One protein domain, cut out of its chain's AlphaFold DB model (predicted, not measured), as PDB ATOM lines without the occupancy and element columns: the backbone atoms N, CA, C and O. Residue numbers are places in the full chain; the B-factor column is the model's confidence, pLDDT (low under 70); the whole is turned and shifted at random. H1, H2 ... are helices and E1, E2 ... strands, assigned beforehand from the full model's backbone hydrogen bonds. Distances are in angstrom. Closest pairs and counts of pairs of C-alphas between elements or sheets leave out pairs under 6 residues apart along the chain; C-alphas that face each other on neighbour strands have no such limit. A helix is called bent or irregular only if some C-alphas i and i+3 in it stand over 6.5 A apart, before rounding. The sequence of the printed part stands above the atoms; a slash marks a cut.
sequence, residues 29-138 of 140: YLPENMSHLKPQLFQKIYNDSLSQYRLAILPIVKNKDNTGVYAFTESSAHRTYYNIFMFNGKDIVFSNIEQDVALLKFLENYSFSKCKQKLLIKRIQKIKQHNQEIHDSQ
ATOM      1  N   TYR A  29      13.342 -42.164  36.562       57.97
ATOM      2  CA  TYR A  29      13.180 -43.233  35.590       57.97
ATOM      3  C   TYR A  29      11.976 -44.092  35.985       57.97
ATOM      4  O   TYR A  29      11.946 -44.665  37.077       57.97
ATOM      5  N   LEU A  30      10.999 -44.232  35.079       67.56
ATOM      6  CA  LEU A  30      10.103 -45.383  35.164       67.56
ATOM      7  C   LEU A  30      10.964 -46.647  35.125       67.56
ATOM      8  O   LEU A  30      11.823 -46.744  34.241       67.56
ATOM      9  N   PRO A  31      10.705 -47.628  36.003       66.44
ATOM     10  CA  PRO A  31      11.226 -48.974  35.823       66.44
ATOM     11  C   PRO A  31      10.969 -49.465  34.389       66.44
ATOM     12  O   PRO A  31       9.919 -49.163  33.818       66.44
ATOM     13  N   GLU A  32      11.896 -50.229  33.803       69.38
ATOM     14  CA  GLU A  32      11.777 -50.702  32.410       69.38
ATOM     15  C   GLU A  32      10.445 -51.411  32.143       69.38
ATOM     16  O   GLU A  32       9.809 -51.168  31.115       69.38
ATOM     17  N   ASN A  33       9.958 -52.190  33.115       72.06
ATOM     18  CA  ASN A  33       8.682 -52.897  33.030       72.06
ATOM     19  C   ASN A  33       7.446 -51.980  33.005       72.06
ATOM     20  O   ASN A  33       6.354 -52.451  32.720       72.06
ATOM     21  N   MET A  34       7.605 -50.685  33.273       75.69
ATOM     22  CA  MET A  34       6.548 -49.673  33.210       75.69
ATOM     23  C   MET A  34       6.760 -48.681  32.054       75.69
ATOM     24  O   MET A  34       5.926 -47.809  31.836       75.69
ATOM     25  N   SER A  35       7.856 -48.785  31.295       78.38
ATOM     26  CA  SER A  35       8.213 -47.829  30.233       78.38
ATOM     27  C   SER A  35       7.116 -47.635  29.176       78.38
ATOM     28  O   SER A  35       6.904 -46.515  28.709       78.38
ATOM     29  N   HIS A  36       6.370 -48.698  28.871       80.75
ATOM     30  CA  HIS A  36       5.235 -48.706  27.945       80.75
ATOM     31  C   HIS A  36       4.042 -47.849  28.411       80.75
ATOM     32  O   HIS A  36       3.180 -47.514  27.604       80.75
ATOM     33  N   LEU A  37       3.996 -47.454  29.688       81.00
ATOM     34  CA  LEU A  37       2.937 -46.616  30.259       81.00
ATOM     35  C   LEU A  37       3.187 -45.120  30.068       81.00
ATOM     36  O   LEU A  37       2.271 -44.323  30.269       81.00
ATOM     37  N   LYS A  38       4.403 -44.719  29.663       78.00
ATOM     38  CA  LYS A  38       4.748 -43.305  29.445       78.00
ATOM     39  C   LYS A  38       3.713 -42.585  28.569       78.00
ATOM     40  O   LYS A  38       3.225 -41.555  29.027       78.00
ATOM     41  N   PRO A  39       3.304 -43.100  27.390       78.19
ATOM     42  CA  PRO A  39       2.330 -42.405  26.547       78.19
ATOM     43  C   PRO A  39       1.007 -42.128  27.267       78.19
ATOM     44  O   PRO A  39       0.499 -41.014  27.185       78.19
ATOM     45  N   GLN A  40       0.491 -43.097  28.031       82.31
ATOM     46  CA  GLN A  40      -0.768 -42.951  28.771       82.31
ATOM     47  C   GLN A  40      -0.656 -41.895  29.881       82.31
ATOM     48  O   GLN A  40      -1.569 -41.098  30.083       82.31
ATOM     49  N   LEU A  41       0.478 -41.858  30.589       79.31
ATOM     50  CA  LEU A  41       0.741 -40.863  31.633       79.31
ATOM     51  C   LEU A  41       0.892 -39.449  31.063       79.31
ATOM     52  O   LEU A  41       0.381 -38.498  31.650       79.31
ATOM     53  N   PHE A  42       1.554 -39.313  29.910       75.69
ATOM     54  CA  PHE A  42       1.683 -38.033  29.218       75.69
ATOM     55  C   PHE A  42       0.338 -37.536  28.686       75.69
ATOM     56  O   PHE A  42       0.002 -36.383  28.936       75.69
ATOM     57  N   GLN A  43      -0.453 -38.398  28.037       76.38
ATOM     58  CA  GLN A  43      -1.796 -38.049  27.555       76.38
ATOM     59  C   GLN A  43      -2.727 -37.596  28.684       76.38
ATOM     60  O   GLN A  43      -3.561 -36.722  28.479       76.38
ATOM     61  N   LYS A  44      -2.595 -38.172  29.887       76.69
ATOM     62  CA  LYS A  44      -3.433 -37.776  31.025       76.69
ATOM     63  C   LYS A  44      -3.166 -36.347  31.502       76.69
ATOM     64  O   LYS A  44      -4.092 -35.721  32.007       76.69
ATOM     65  N   ILE A  45      -1.925 -35.872  31.396       70.06
ATOM     66  CA  ILE A  45      -1.533 -34.526  31.843       70.06
ATOM     67  C   ILE A  45      -1.695 -33.515  30.713       70.06
ATOM     68  O   ILE A  45      -2.178 -32.411  30.931       70.06
ATOM     69  N   TYR A  46      -1.302 -33.892  29.501       68.00
ATOM     70  CA  TYR A  46      -1.267 -33.001  28.354       68.00
ATOM     71  C   TYR A  46      -2.298 -33.483  27.337       68.00
ATOM     72  O   TYR A  46      -2.077 -34.467  26.633       68.00
ATOM     73  N   ASN A  47      -3.425 -32.771  27.267       60.84
ATOM     74  CA  ASN A  47      -4.453 -33.003  26.249       60.84
ATOM     75  C   ASN A  47      -3.976 -32.649  24.834       60.84
ATOM     76  O   ASN A  47      -4.622 -33.055  23.876       60.84
ATOM     77  N   ASP A  48      -2.863 -31.925  24.689       46.81
ATOM     78  CA  ASP A  48      -2.308 -31.613  23.381       46.81
ATOM     79  C   ASP A  48      -0.783 -31.497  23.408       46.81
ATOM     80  O   ASP A  48      -0.203 -30.888  24.305       46.81
ATOM     81  N   SER A  49      -0.156 -32.069  22.378       48.19
ATOM     82  CA  SER A  49       1.276 -32.033  22.038       48.19
ATOM     83  C   SER A  49       2.290 -32.391  23.150       48.19
ATOM     84  O   SER A  49       2.473 -31.701  24.144       48.19
ATOM     85  N   LEU A  50       3.055 -33.462  22.900       51.00
ATOM     86  CA  LEU A  50       4.162 -34.028  23.701       51.00
ATOM     87  C   LEU A  50       5.368 -33.081  23.942       51.00
ATOM     88  O   LEU A  50       6.493 -33.540  24.164       51.00
ATOM     89  N   SER A  51       5.205 -31.763  23.857       44.38
ATOM     90  CA  SER A  51       6.325 -30.831  23.896       44.38
ATOM     91  C   SER A  51       6.771 -30.528  25.329       44.38
ATOM     92  O   SER A  51       6.151 -29.758  26.050       44.38
ATOM     93  N   GLN A  52       7.931 -31.090  25.677       49.75
ATOM     94  CA  GLN A  52       8.931 -30.551  26.615       49.75
ATOM     95  C   GLN A  52       8.686 -30.654  28.125       49.75
ATOM     96  O   GLN A  52       9.571 -30.280  28.901       49.75
ATOM     97  N   TYR A  53       7.577 -31.224  28.579       50.97
ATOM     98  CA  TYR A  53       7.356 -31.365  30.014       50.97
ATOM     99  C   TYR A  53       8.049 -32.594  30.609       50.97
ATOM    100  O   TYR A  53       8.004 -33.702  30.072       50.97
ATOM    101  N   ARG A  54       8.708 -32.395  31.755       57.88
ATOM    102  CA  ARG A  54       9.352 -33.469  32.517       57.88
ATOM    103  C   ARG A  54       8.335 -34.083  33.471       57.88
ATOM    104  O   ARG A  54       7.813 -33.400  34.343       57.88
ATOM    105  N   LEU A  55       8.084 -35.377  33.307       67.31
ATOM    106  CA  LEU A  55       7.207 -36.152  34.174       67.31
ATOM    107  C   LEU A  55       8.063 -36.875  35.220       67.31
ATOM    108  O   LEU A  55       8.876 -37.730  34.868       67.31
ATOM    109  N   ALA A  56       7.909 -36.516  36.493       74.44
ATOM    110  CA  ALA A  56       8.515 -37.238  37.604       74.44
ATOM    111  C   ALA A  56       7.508 -38.252  38.150       74.44
ATOM    112  O   ALA A  56       6.356 -37.898  38.391       74.44
ATOM    113  N   ILE A  57       7.941 -39.500  38.351       78.12
ATOM    114  CA  ILE A  57       7.131 -40.550  38.980       78.12
ATOM    115  C   ILE A  57       7.754 -40.953  40.301       78.12
ATOM    116  O   ILE A  57       8.913 -41.355  40.357       78.12
ATOM    117  N   LEU A  58       6.948 -40.910  41.353       82.19
ATOM    118  CA  LEU A  58       7.366 -41.209  42.712       82.19
ATOM    119  C   LEU A  58       6.529 -42.368  43.263       82.19
ATOM    120  O   LEU A  58       5.306 -42.250  43.367       82.19
ATOM    121  N   PRO A  59       7.139 -43.502  43.649       87.19
ATOM    122  CA  PRO A  59       6.398 -44.585  44.278       87.19
ATOM    123  C   PRO A  59       5.920 -44.170  45.675       87.19
ATOM    124  O   PRO A  59       6.720 -43.937  46.587       87.19
ATOM    125  N   ILE A  60       4.603 -44.150  45.884       88.75
ATOM    126  CA  ILE A  60       4.015 -43.919  47.208       88.75
ATOM    127  C   ILE A  60       4.100 -45.201  48.026       88.75
ATOM    128  O   ILE A  60       4.625 -45.193  49.138       88.75
ATOM    129  N   VAL A  61       3.632 -46.310  47.463       90.31
ATOM    130  CA  VAL A  61       3.784 -47.657  48.014       90.31
ATOM    131  C   VAL A  61       3.865 -48.640  46.859       90.31
ATOM    132  O   VAL A  61       3.066 -48.566  45.935       90.31
ATOM    133  N   LYS A  62       4.808 -49.584  46.911       91.00
ATOM    134  CA  LYS A  62       4.920 -50.635  45.895       91.00
ATOM    135  C   LYS A  62       5.319 -51.984  46.477       91.00
ATOM    136  O   LYS A  62       5.873 -52.068  47.584       91.00
ATOM    137  N   ASN A  63       5.024 -53.040  45.741       87.50
ATOM    138  CA  ASN A  63       5.546 -54.381  45.955       87.50
ATOM    139  C   ASN A  63       6.856 -54.582  45.174       87.50
ATOM    140  O   ASN A  63       7.405 -53.650  44.574       87.50
ATOM    141  N   LYS A  64       7.429 -55.785  45.278       87.06
ATOM    142  CA  LYS A  64       8.710 -56.120  44.631       87.06
ATOM    143  C   LYS A  64       8.594 -56.140  43.105       87.06
ATOM    144  O   LYS A  64       9.538 -55.754  42.432       87.06
ATOM    145  N   ASP A  65       7.429 -56.521  42.599       86.38
ATOM    146  CA  ASP A  65       7.041 -56.560  41.185       86.38
ATOM    147  C   ASP A  65       6.639 -55.185  40.612       86.38
ATOM    148  O   ASP A  65       6.173 -55.093  39.481       86.38
ATOM    149  N   ASN A  66       6.831 -54.106  41.380       87.50
ATOM    150  CA  ASN A  66       6.402 -52.743  41.063       87.50
ATOM    151  C   ASN A  66       4.880 -52.538  41.010       87.50
ATOM    152  O   ASN A  66       4.456 -51.424  40.738       87.50
ATOM    153  N   THR A  67       4.037 -53.515  41.359       90.62
ATOM    154  CA  THR A  67       2.613 -53.208  41.586       90.62
ATOM    155  C   THR A  67       2.491 -52.205  42.728       90.62
ATOM    156  O   THR A  67       3.254 -52.282  43.699       90.62
ATOM    157  N   GLY A  68       1.600 -51.218  42.632       92.38
ATOM    158  CA  GLY A  68       1.528 -50.179  43.656       92.38
ATOM    159  C   GLY A  68       0.821 -48.892  43.275       92.38
ATOM    160  O   GLY A  68       0.223 -48.769  42.212       92.38
ATOM    161  N   VAL A  69       0.910 -47.929  44.188       91.62
ATOM    162  CA  VAL A  69       0.373 -46.575  44.049       91.62
ATOM    163  C   VAL A  69       1.535 -45.611  43.865       91.62
ATOM    164  O   VAL A  69       2.522 -45.650  44.612       91.62
ATOM    165  N   TYR A  70       1.395 -44.734  42.888       89.44
ATOM    166  CA  TYR A  70       2.421 -43.817  42.427       89.44
ATOM    167  C   TYR A  70       1.858 -42.401  42.356       89.44
ATOM    168  O   TYR A  70       0.692 -42.206  42.014       89.44
ATOM    169  N   ALA A  71       2.701 -41.423  42.666       86.94
ATOM    170  CA  ALA A  71       2.467 -40.029  42.334       86.94
ATOM    171  C   ALA A  71       3.181 -39.696  41.026       86.94
ATOM    172  O   ALA A  71       4.261 -40.226  40.754       86.94
ATOM    173  N   PHE A  72       2.601 -38.801  40.241       83.81
ATOM    174  CA  PHE A  72       3.228 -38.255  39.048       83.81
ATOM    175  C   PHE A  72       2.974 -36.759  38.942       83.81
ATOM    176  O   PHE A  72       1.951 -36.266  39.416       83.81
ATOM    177  N   THR A  73       3.934 -36.033  38.376       77.69
ATOM    178  CA  THR A  73       3.903 -34.570  38.376       77.69
ATOM    179  C   THR A  73       3.284 -33.985  37.122       77.69
ATOM    180  O   THR A  73       3.660 -34.330  36.002       77.69
ATOM    181  N   GLU A  74       2.424 -33.003  37.338       69.19
ATOM    182  CA  GLU A  74       2.068 -31.978  36.370       69.19
ATOM    183  C   GLU A  74       2.874 -30.722  36.723       69.19
ATOM    184  O   GLU A  74       2.642 -30.077  37.750       69.19
ATOM    185  N   SER A  75       3.909 -30.440  35.929       62.44
ATOM    186  CA  SER A  75       4.851 -29.349  36.192       62.44
ATOM    187  C   SER A  75       4.603 -28.186  35.240       62.44
ATOM    188  O   SER A  75       4.768 -28.317  34.031       62.44
ATOM    189  N   SER A  76       4.289 -27.026  35.807       59.19
ATOM    190  CA  SER A  76       4.377 -25.722  35.142       59.19
ATOM    191  C   SER A  76       5.646 -24.997  35.609       59.19
ATOM    192  O   SER A  76       6.259 -25.398  36.598       59.19
ATOM    193  N   ALA A  77       6.053 -23.927  34.917       55.19
ATOM    194  CA  ALA A  77       7.343 -23.251  35.122       55.19
ATOM    195  C   ALA A  77       7.642 -22.832  36.582       55.19
ATOM    196  O   ALA A  77       8.805 -22.645  36.938       55.19
ATOM    197  N   HIS A  78       6.617 -22.726  37.433       57.28
ATOM    198  CA  HIS A  78       6.750 -22.299  38.828       57.28
ATOM    199  C   HIS A  78       6.026 -23.200  39.838       57.28
ATOM    200  O   HIS A  78       6.066 -22.910  41.033       57.28
ATOM    201  N   ARG A  79       5.324 -24.255  39.398       65.88
ATOM    202  CA  ARG A  79       4.412 -25.027  40.259       65.88
ATOM    203  C   ARG A  79       4.348 -26.489  39.831       65.88
ATOM    204  O   ARG A  79       4.239 -26.774  38.641       65.88
ATOM    205  N   THR A  80       4.353 -27.393  40.807       73.25
ATOM    206  CA  THR A  80       4.309 -28.844  40.582       73.25
ATOM    207  C   THR A  80       3.150 -29.452  41.356       73.25
ATOM    208  O   THR A  80       3.250 -29.611  42.575       73.25
ATOM    209  N   TYR A  81       2.081 -29.807  40.644       78.38
ATOM    210  CA  TYR A  81       0.970 -30.581  41.192       78.38
ATOM    211  C   TYR A  81       1.267 -32.069  41.095       78.38
ATOM    212  O   TYR A  81       1.838 -32.545  40.111       78.38
ATOM    213  N   TYR A  82       0.855 -32.818  42.111       83.69
ATOM    214  CA  TYR A  82       0.951 -34.271  42.100       83.69
ATOM    215  C   TYR A  82      -0.411 -34.898  41.835       83.69
ATOM    216  O   TYR A  82      -1.378 -34.665  42.560       83.69
ATOM    217  N   ASN A  83      -0.441 -35.764  40.834       85.69
ATOM    218  CA  ASN A  83      -1.554 -36.637  40.505       85.69
ATOM    219  C   ASN A  83      -1.237 -38.071  40.954       85.69
ATOM    220  O   ASN A  83      -0.071 -38.417  41.153       85.69
ATOM    221  N   ILE A  84      -2.259 -38.921  41.109       89.56
ATOM    222  CA  ILE A  84      -2.099 -40.306  41.581       89.56
ATOM    223  C   ILE A  84      -2.520 -41.311  40.506       89.56
ATOM    224  O   ILE A  84      -3.558 -41.165  39.857       89.56
ATOM    225  N   PHE A  85      -1.743 -42.381  40.352       90.44
ATOM    226  CA  PHE A  85      -2.167 -43.565  39.607       90.44
ATOM    227  C   PHE A  85      -1.803 -44.852  40.347       90.44
ATOM    228  O   PHE A  85      -0.904 -44.896  41.191       90.44
ATOM    229  N   MET A  86      -2.525 -45.913  40.017       92.62
ATOM    230  CA  MET A  86      -2.310 -47.264  40.519       92.62
ATOM    231  C   MET A  86      -1.819 -48.131  39.367       92.62
ATOM    232  O   MET A  86      -2.414 -48.100  38.297       92.62
ATOM    233  N   PHE A  87      -0.752 -48.899  39.573       91.56
ATOM    234  CA  PHE A  87      -0.228 -49.847  38.594       91.56
ATOM    235  C   PHE A  87      -0.410 -51.269  39.111       91.56
ATOM    236  O   PHE A  87       0.123 -51.623  40.166       91.56
ATOM    237  N   ASN A  88      -1.155 -52.087  38.371       89.88
ATOM    238  CA  ASN A  88      -1.462 -53.467  38.755       89.88
ATOM    239  C   ASN A  88      -0.463 -54.508  38.220       89.88
ATOM    240  O   ASN A  88      -0.680 -55.703  38.402       89.88
ATOM    241  N   GLY A  89       0.614 -54.074  37.558       88.75
ATOM    242  CA  GLY A  89       1.591 -54.963  36.918       88.75
ATOM    243  C   GLY A  89       1.392 -55.099  35.408       88.75
ATOM    244  O   GLY A  89       2.293 -55.582  34.726       88.75
ATOM    245  N   LYS A  90       0.255 -54.632  34.883       88.12
ATOM    246  CA  LYS A  90      -0.082 -54.649  33.457       88.12
ATOM    247  C   LYS A  90      -0.551 -53.282  32.954       88.12
ATOM    248  O   LYS A  90      -0.009 -52.772  31.988       88.12
ATOM    249  N   ASP A  91      -1.510 -52.683  33.647       88.00
ATOM    250  CA  ASP A  91      -2.199 -51.455  33.267       88.00
ATOM    251  C   ASP A  91      -2.186 -50.438  34.416       88.00
ATOM    252  O   ASP A  91      -1.946 -50.779  35.586       88.00
ATOM    253  N   ILE A  92      -2.466 -49.176  34.081       89.06
ATOM    254  CA  ILE A  92      -2.646 -48.101  35.059       89.06
ATOM    255  C   ILE A  92      -4.112 -47.724  35.221       89.06
ATOM    256  O   ILE A  92      -4.880 -47.681  34.266       89.06
ATOM    257  N   VAL A  93      -4.480 -47.390  36.452       89.25
ATOM    258  CA  VAL A  93      -5.764 -46.779  36.780       89.25
ATOM    259  C   VAL A  93      -5.480 -45.427  37.409       89.25
ATOM    260  O   VAL A  93      -4.858 -45.340  38.471       89.25
ATOM    261  N   PHE A  94      -5.921 -44.362  36.747       86.69
ATOM    262  CA  PHE A  94      -5.845 -43.020  37.307       86.69
ATOM    263  C   PHE A  94      -6.862 -42.876  38.430       86.69
ATOM    264  O   PHE A  94      -8.028 -43.233  38.267       86.69
ATOM    265  N   SER A  95      -6.415 -42.339  39.560       83.69
ATOM    266  CA  SER A  95      -7.279 -42.059  40.702       83.69
ATOM    267  C   SER A  95      -7.226 -40.578  41.006       83.69
ATOM    268  O   SER A  95      -6.165 -39.956  40.924       83.69
ATOM    269  N   ASN A  96      -8.358 -40.020  41.425       79.88
ATOM    270  CA  ASN A  96      -8.316 -38.736  42.102       79.88
ATOM    271  C   ASN A  96      -7.615 -38.942  43.454       79.88
ATOM    272  O   ASN A  96      -7.862 -39.942  44.137       79.88
ATOM    273  N   ILE A  97      -6.736 -38.011  43.820       78.56
ATOM    274  CA  ILE A  97      -6.054 -38.018  45.110       78.56
ATOM    275  C   ILE A  97      -7.034 -37.962  46.287       78.56
ATOM    276  O   ILE A  97      -6.722 -38.477  47.353       78.56
ATOM    277  N   GLU A  98      -8.237 -37.423  46.079       77.69
ATOM    278  CA  GLU A  98      -9.297 -37.383  47.089       77.69
ATOM    279  C   GLU A  98      -9.997 -38.728  47.331       77.69
ATOM    280  O   GLU A  98     -10.690 -38.902  48.333       77.69
ATOM    281  N   GLN A  99      -9.805 -39.717  46.455       80.00
ATOM    282  CA  GLN A  99     -10.475 -41.015  46.546       80.00
ATOM    283  C   GLN A  99      -9.689 -42.025  47.397       80.00
ATOM    284  O   GLN A  99      -9.324 -43.109  46.933       80.00
ATOM    285  N   ASP A 100      -9.487 -41.706  48.676       79.88
ATOM    286  CA  ASP A 100      -8.712 -42.532  49.619       79.88
ATOM    287  C   ASP A 100      -9.236 -43.984  49.696       79.88
ATOM    288  O   ASP A 100      -8.458 -44.936  49.772       79.88
ATOM    289  N   VAL A 101     -10.559 -44.176  49.594       85.25
ATOM    290  CA  VAL A 101     -11.209 -45.502  49.610       85.25
ATOM    291  C   VAL A 101     -10.814 -46.354  48.401       85.25
ATOM    292  O   VAL A 101     -10.593 -47.556  48.549       85.25
ATOM    293  N   ALA A 102     -10.718 -45.763  47.207       86.56
ATOM    294  CA  ALA A 102     -10.346 -46.497  45.998       86.56
ATOM    295  C   ALA A 102      -8.887 -46.972  46.074       86.56
ATOM    296  O   ALA A 102      -8.594 -48.131  45.776       86.56
ATOM    297  N   LEU A 103      -7.997 -46.105  46.567       89.75
ATOM    298  CA  LEU A 103      -6.587 -46.432  46.779       89.75
ATOM    299  C   LEU A 103      -6.414 -47.549  47.820       89.75
ATOM    300  O   LEU A 103      -5.614 -48.462  47.622       89.75
ATOM    301  N   LEU A 104      -7.180 -47.513  48.914       88.56
ATOM    302  CA  LEU A 104      -7.140 -48.558  49.940       88.56
ATOM    303  C   LEU A 104      -7.663 -49.902  49.423       88.56
ATOM    304  O   LEU A 104      -6.983 -50.912  49.604       88.56
ATOM    305  N   LYS A 105      -8.799 -49.917  48.713       90.50
ATOM    306  CA  LYS A 105      -9.334 -51.136  48.080       90.50
ATOM    307  C   LYS A 105      -8.346 -51.742  47.089       90.50
ATOM    308  O   LYS A 105      -8.179 -52.957  47.043       90.50
ATOM    309  N   PHE A 106      -7.653 -50.904  46.318       92.69
ATOM    310  CA  PHE A 106      -6.573 -51.370  45.457       92.69
ATOM    311  C   PHE A 106      -5.482 -52.070  46.276       92.69
ATOM    312  O   PHE A 106      -5.129 -53.207  45.984       92.69
ATOM    313  N   LEU A 107      -4.988 -51.454  47.352       90.88
ATOM    314  CA  LEU A 107      -3.975 -52.088  48.201       90.88
ATOM    315  C   LEU A 107      -4.434 -53.426  48.802       90.88
ATOM    316  O   LEU A 107      -3.628 -54.352  48.897       90.88
ATOM    317  N   GLU A 108      -5.701 -53.540  49.195       91.00
ATOM    318  CA  GLU A 108      -6.287 -54.796  49.681       91.00
ATOM    319  C   GLU A 108      -6.294 -55.876  48.591       91.00
ATOM    320  O   GLU A 108      -5.793 -56.977  48.823       91.00
ATOM    321  N   ASN A 109      -6.747 -55.536  47.382       92.50
ATOM    322  CA  ASN A 109      -6.808 -56.460  46.244       92.50
ATOM    323  C   ASN A 109      -5.427 -57.002  45.831       92.50
ATOM    324  O   ASN A 109      -5.325 -58.139  45.377       92.50
ATOM    325  N   TYR A 110      -4.359 -56.222  46.026       91.56
ATOM    326  CA  TYR A 110      -2.977 -56.626  45.720       91.56
ATOM    327  C   TYR A 110      -2.184 -57.049  46.970       91.56
ATOM    328  O   TYR A 110      -0.949 -57.003  46.984       91.56
ATOM    329  N   SER A 111      -2.884 -57.474  48.031       90.56
ATOM    330  CA  SER A 111      -2.303 -58.081  49.240       90.56
ATOM    331  C   SER A 111      -1.240 -57.224  49.946       90.56
ATOM    332  O   SER A 111      -0.279 -57.736  50.533       90.56
ATOM    333  N   PHE A 112      -1.379 -55.897  49.915       91.94
ATOM    334  CA  PHE A 112      -0.485 -55.014  50.657       91.94
ATOM    335  C   PHE A 112      -0.743 -55.126  52.160       91.94
ATOM    336  O   PHE A 112      -1.880 -55.152  52.627       91.94
ATOM    337  N   SER A 113       0.330 -55.117  52.952       90.12
ATOM    338  CA  SER A 113       0.205 -55.171  54.408       90.12
ATOM    339  C   SER A 113      -0.483 -53.922  54.974       90.12
ATOM    340  O   SER A 113      -0.320 -52.812  54.459       90.12
ATOM    341  N   LYS A 114      -1.153 -54.068  56.129       89.81
ATOM    342  CA  LYS A 114      -1.739 -52.937  56.879       89.81
ATOM    343  C   LYS A 114      -0.725 -51.820  57.164       89.81
ATOM    344  O   LYS A 114      -1.086 -50.651  57.225       89.81
ATOM    345  N   CYS A 115       0.559 -52.159  57.318       90.00
ATOM    346  CA  CYS A 115       1.628 -51.171  57.475       90.00
ATOM    347  C   CYS A 115       1.788 -50.300  56.218       90.00
ATOM    348  O   CYS A 115       1.833 -49.073  56.322       90.00
ATOM    349  N   LYS A 116       1.791 -50.911  55.024       88.94
ATOM    350  CA  LYS A 116       1.833 -50.166  53.759       88.94
ATOM    351  C   LYS A 116       0.563 -49.342  53.540       88.94
ATOM    352  O   LYS A 116       0.668 -48.212  53.084       88.94
ATOM    353  N   GLN A 117      -0.608 -49.844  53.931       88.38
ATOM    354  CA  GLN A 117      -1.854 -49.067  53.868       88.38
ATOM    355  C   GLN A 117      -1.799 -47.814  54.760       88.38
ATOM    356  O   GLN A 117      -2.117 -46.715  54.314       88.38
ATOM    357  N   LYS A 118      -1.292 -47.930  55.997       88.62
ATOM    358  CA  LYS A 118      -1.067 -46.760  56.870       88.62
ATOM    359  C   LYS A 118      -0.048 -45.781  56.280       88.62
ATOM    360  O   LYS A 118      -0.200 -44.571  56.432       88.62
ATOM    361  N   LEU A 119       0.996 -46.292  55.623       89.19
ATOM    362  CA  LEU A 119       1.995 -45.462  54.946       89.19
ATOM    363  C   LEU A 119       1.390 -44.698  53.762       89.19
ATOM    364  O   LEU A 119       1.704 -43.520  53.599       89.19
ATOM    365  N   LEU A 120       0.515 -45.343  52.981       89.19
ATOM    366  CA  LEU A 120      -0.233 -44.702  51.900       89.19
ATOM    367  C   LEU A 120      -1.013 -43.500  52.435       89.19
ATOM    368  O   LEU A 120      -0.795 -42.401  51.942       89.19
ATOM    369  N   ILE A 121      -1.841 -43.685  53.471       89.31
ATOM    370  CA  ILE A 121      -2.675 -42.607  54.038       89.31
ATOM    371  C   ILE A 121      -1.815 -41.399  54.427       89.31
ATOM    372  O   ILE A 121      -2.089 -40.277  54.007       89.31
ATOM    373  N   LYS A 122      -0.714 -41.628  55.157       88.38
ATOM    374  CA  LYS A 122       0.202 -40.551  55.566       88.38
ATOM    375  C   LYS A 122       0.817 -39.812  54.376       88.38
ATOM    376  O   LYS A 122       1.009 -38.603  54.440       88.38
ATOM    377  N   ARG A 123       1.191 -40.532  53.315       88.69
ATOM    378  CA  ARG A 123       1.805 -39.927  52.123       88.69
ATOM    379  C   ARG A 123       0.775 -39.180  51.278       88.69
ATOM    380  O   ARG A 123       1.077 -38.081  50.837       88.69
ATOM    381  N   ILE A 124      -0.433 -39.720  51.120       89.31
ATOM    382  CA  ILE A 124      -1.535 -39.051  50.420       89.31
ATOM    383  C   ILE A 124      -1.902 -37.743  51.123       89.31
ATOM    384  O   ILE A 124      -1.977 -36.719  50.457       89.31
ATOM    385  N   GLN A 125      -2.009 -37.731  52.455       89.25
ATOM    386  CA  GLN A 125      -2.260 -36.500  53.220       89.25
ATOM    387  C   GLN A 125      -1.209 -35.413  52.960       89.25
ATOM    388  O   GLN A 125      -1.565 -34.260  52.744       89.25
ATOM    389  N   LYS A 126       0.080 -35.781  52.916       88.75
ATOM    390  CA  LYS A 126       1.157 -34.832  52.584       88.75
ATOM    391  C   LYS A 126       1.032 -34.277  51.170       88.75
ATOM    392  O   LYS A 126       1.275 -33.097  50.959       88.75
ATOM    393  N   ILE A 127       0.671 -35.123  50.208       87.19
ATOM    394  CA  ILE A 127       0.500 -34.690  48.822       87.19
ATOM    395  C   ILE A 127      -0.724 -33.768  48.694       87.19
ATOM    396  O   ILE A 127      -0.627 -32.742  48.028       87.19
ATOM    397  N   LYS A 128      -1.840 -34.081  49.368       88.81
ATOM    398  CA  LYS A 128      -3.022 -33.203  49.430       88.81
ATOM    399  C   LYS A 128      -2.667 -31.834  49.996       88.81
ATOM    400  O   LYS A 128      -2.984 -30.828  49.377       88.81
ATOM    401  N   GLN A 129      -1.954 -31.807  51.123       89.69
ATOM    402  CA  GLN A 129      -1.497 -30.563  51.739       89.69
ATOM    403  C   GLN A 129      -0.629 -29.741  50.775       89.69
ATOM    404  O   GLN A 129      -0.911 -28.570  50.558       89.69
ATOM    405  N   HIS A 130       0.370 -30.361  50.141       86.88
ATOM    406  CA  HIS A 130       1.226 -29.690  49.156       86.88
ATOM    407  C   HIS A 130       0.426 -29.128  47.971       86.88
ATOM    408  O   HIS A 130       0.624 -27.986  47.566       86.88
ATOM    409  N   ASN A 131      -0.501 -29.910  47.409       85.94
ATOM    410  CA  ASN A 131      -1.348 -29.445  46.310       85.94
ATOM    411  C   ASN A 131      -2.256 -28.277  46.740       85.94
ATOM    412  O   ASN A 131      -2.461 -27.359  45.946       85.94
ATOM    413  N   GLN A 132      -2.768 -28.297  47.976       87.88
ATOM    414  CA  GLN A 132      -3.565 -27.205  48.539       87.88
ATOM    415  C   GLN A 132      -2.730 -25.931  48.704       87.88
ATOM    416  O   GLN A 132      -3.160 -24.878  48.256       87.88
ATOM    417  N   GLU A 133      -1.511 -26.027  49.244       86.88
ATOM    418  CA  GLU A 133      -0.593 -24.885  49.377       86.88
ATOM    419  C   GLU A 133      -0.303 -24.230  48.015       86.88
ATOM    420  O   GLU A 133      -0.314 -23.004  47.887       86.88
ATOM    421  N   ILE A 134      -0.108 -25.039  46.965       82.81
ATOM    422  CA  ILE A 134       0.034 -24.510  45.604       82.81
ATOM    423  C   ILE A 134      -1.265 -23.855  45.136       82.81
ATOM    424  O   ILE A 134      -1.189 -22.775  44.557       82.81
ATOM    425  N   HIS A 135      -2.427 -24.483  45.345       83.50
ATOM    426  CA  HIS A 135      -3.724 -23.924  44.954       83.50
ATOM    427  C   HIS A 135      -3.994 -22.570  45.623       83.50
ATOM    428  O   HIS A 135      -4.314 -21.605  44.932       83.50
ATOM    429  N   ASP A 136      -3.766 -22.472  46.930       83.81
ATOM    430  CA  ASP A 136      -3.935 -21.236  47.691       83.81
ATOM    431  C   ASP A 136      -2.989 -20.144  47.170       83.81
ATOM    432  O   ASP A 136      -3.420 -19.016  46.952       83.81
ATOM    433  N   SER A 137      -1.740 -20.485  46.820       81.44
ATOM    434  CA  SER A 137      -0.790 -19.548  46.186       81.44
ATOM    435  C   SER A 137      -1.194 -19.038  44.790       81.44
ATOM    436  O   SER A 137      -0.454 -18.262  44.184       81.44
ATOM    437  N   GLN A 138      -2.299 -19.533  44.217       72.38
ATOM    438  CA  GLN A 138      -2.843 -19.039  42.946       72.38
ATOM    439  C   GLN A 138      -4.014 -18.082  43.128       72.38
ATOM    440  O   GLN A 138      -4.316 -17.329  42.205       72.38
TER     441      GLN A 138
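Overview. This is residues 29 to 138 of the 140 residues of an uncharacterized protein of Bacteroidales bacterium (UniProt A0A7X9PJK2). A strongly twisted sheet of four strands, E1 to E4, is the middle layer of three: the long helix H3 runs along one face, with the shorter H2 folded back from it near one end, and H1 covers part of the opposite face, running slantwise. The strands follow one another across the sheet in the order E1, E2, E3, E4, a meander, each strand the antiparallel neighbour of the one before. The printed part has 110 residues, with three named helices and four named strands in the order H1, E1, E2, E3, E4, H2, H3; its class is mixed, helices and strands. It is compact, with a radius of gyration of the C-alphas of 14.0 A and spans of 38 by 33 by 19 A.

Along the chain. Begin at C-alpha 32 at (11.777, -50.702, 32.410), where H1 starts; it holds residues 32 to 45 and measures 21.0 A from first to last C-alpha. H1 is irregular: C-alphas 33 and 36 are 7.4 A apart. Read on to E1, residues 57 to 62, 12.4 A long. Find C-alpha 68 at (1.528, -50.179, 43.656); from there E2 runs to residue 76, 26.1 A away. E3 comes back over residues 79 to 87, 25.3 A, and E4, residues 92 to 95, spans 9.5 A. H2 holds residues 100 to 109, 14.5 A. H3, the longest helix, holds residues 114 to 138 and runs 36.7 A, ending at C-alpha 138 at (-2.843, -19.039, 42.946).

Arrangement. Start with the sheet, whose edge strands are E1 and E4. In the hairpin of E1 and E2, at 161 degrees between directions, look for N 58 and O 71, 2.8 A apart and within hydrogen-bond range. In the hairpin of E2 and E3, at 154 degrees, N 72 and O 83 are within that range at 2.8 A, as are N 85 and O 70 at 3.0 A. In the hairpin of E3 and E4, at 126 degrees, look at N 86 and O 93, 2.9 A. E1 and E4 are apart. H1 is on the sheet, over E3, at a height of 8.1 A over the sheet, and runs slantwise to the strands, at 53 degrees to E3 on the local plane. Its closest C-alphas to E2 are those of Ile 45 and Glu 74, 6.3 A apart. On the opposite face H3 is on the sheet at a height of 8.9 A, only just along the strands, at 27 degrees to E3 on the local plane; its closest C-alphas to E3 are those of Asn 131 and Tyr 81, 5.7 A apart. H2 is on the same face as H3, at a height of 9.5 A and along the strands, at 20 degrees to E3 on the local plane. H2 and H3 form a helical hairpin and only just touch, with 3 pairs of C-alphas within 8 A, at a shallow tilt of 29 degrees, opposite ways; H3 does so with residues 117 to 121 alone, and the closest C-alphas are those of Leu 104 and Gln 117, 6.6 A. H1 is apart from both H2 and H3. In H2 and H3 every O i to N i+4 pair is within hydrogen-bond range; in H1 it is 4 of 10, beside 8 of 11 O i to N i+3 pairs.

Size, cuts and confidence. The two C-alphas farthest apart are those of Ser 49 and Lys 114, at 40.7 A. The printed part has no cut. The link from H1 to E1, 11 residues, is long; the other links are tight. The mean pLDDT of the printed part is 80.6; look for values under 70 at residues 29 to 32, 46 to 55 and 74 to 79.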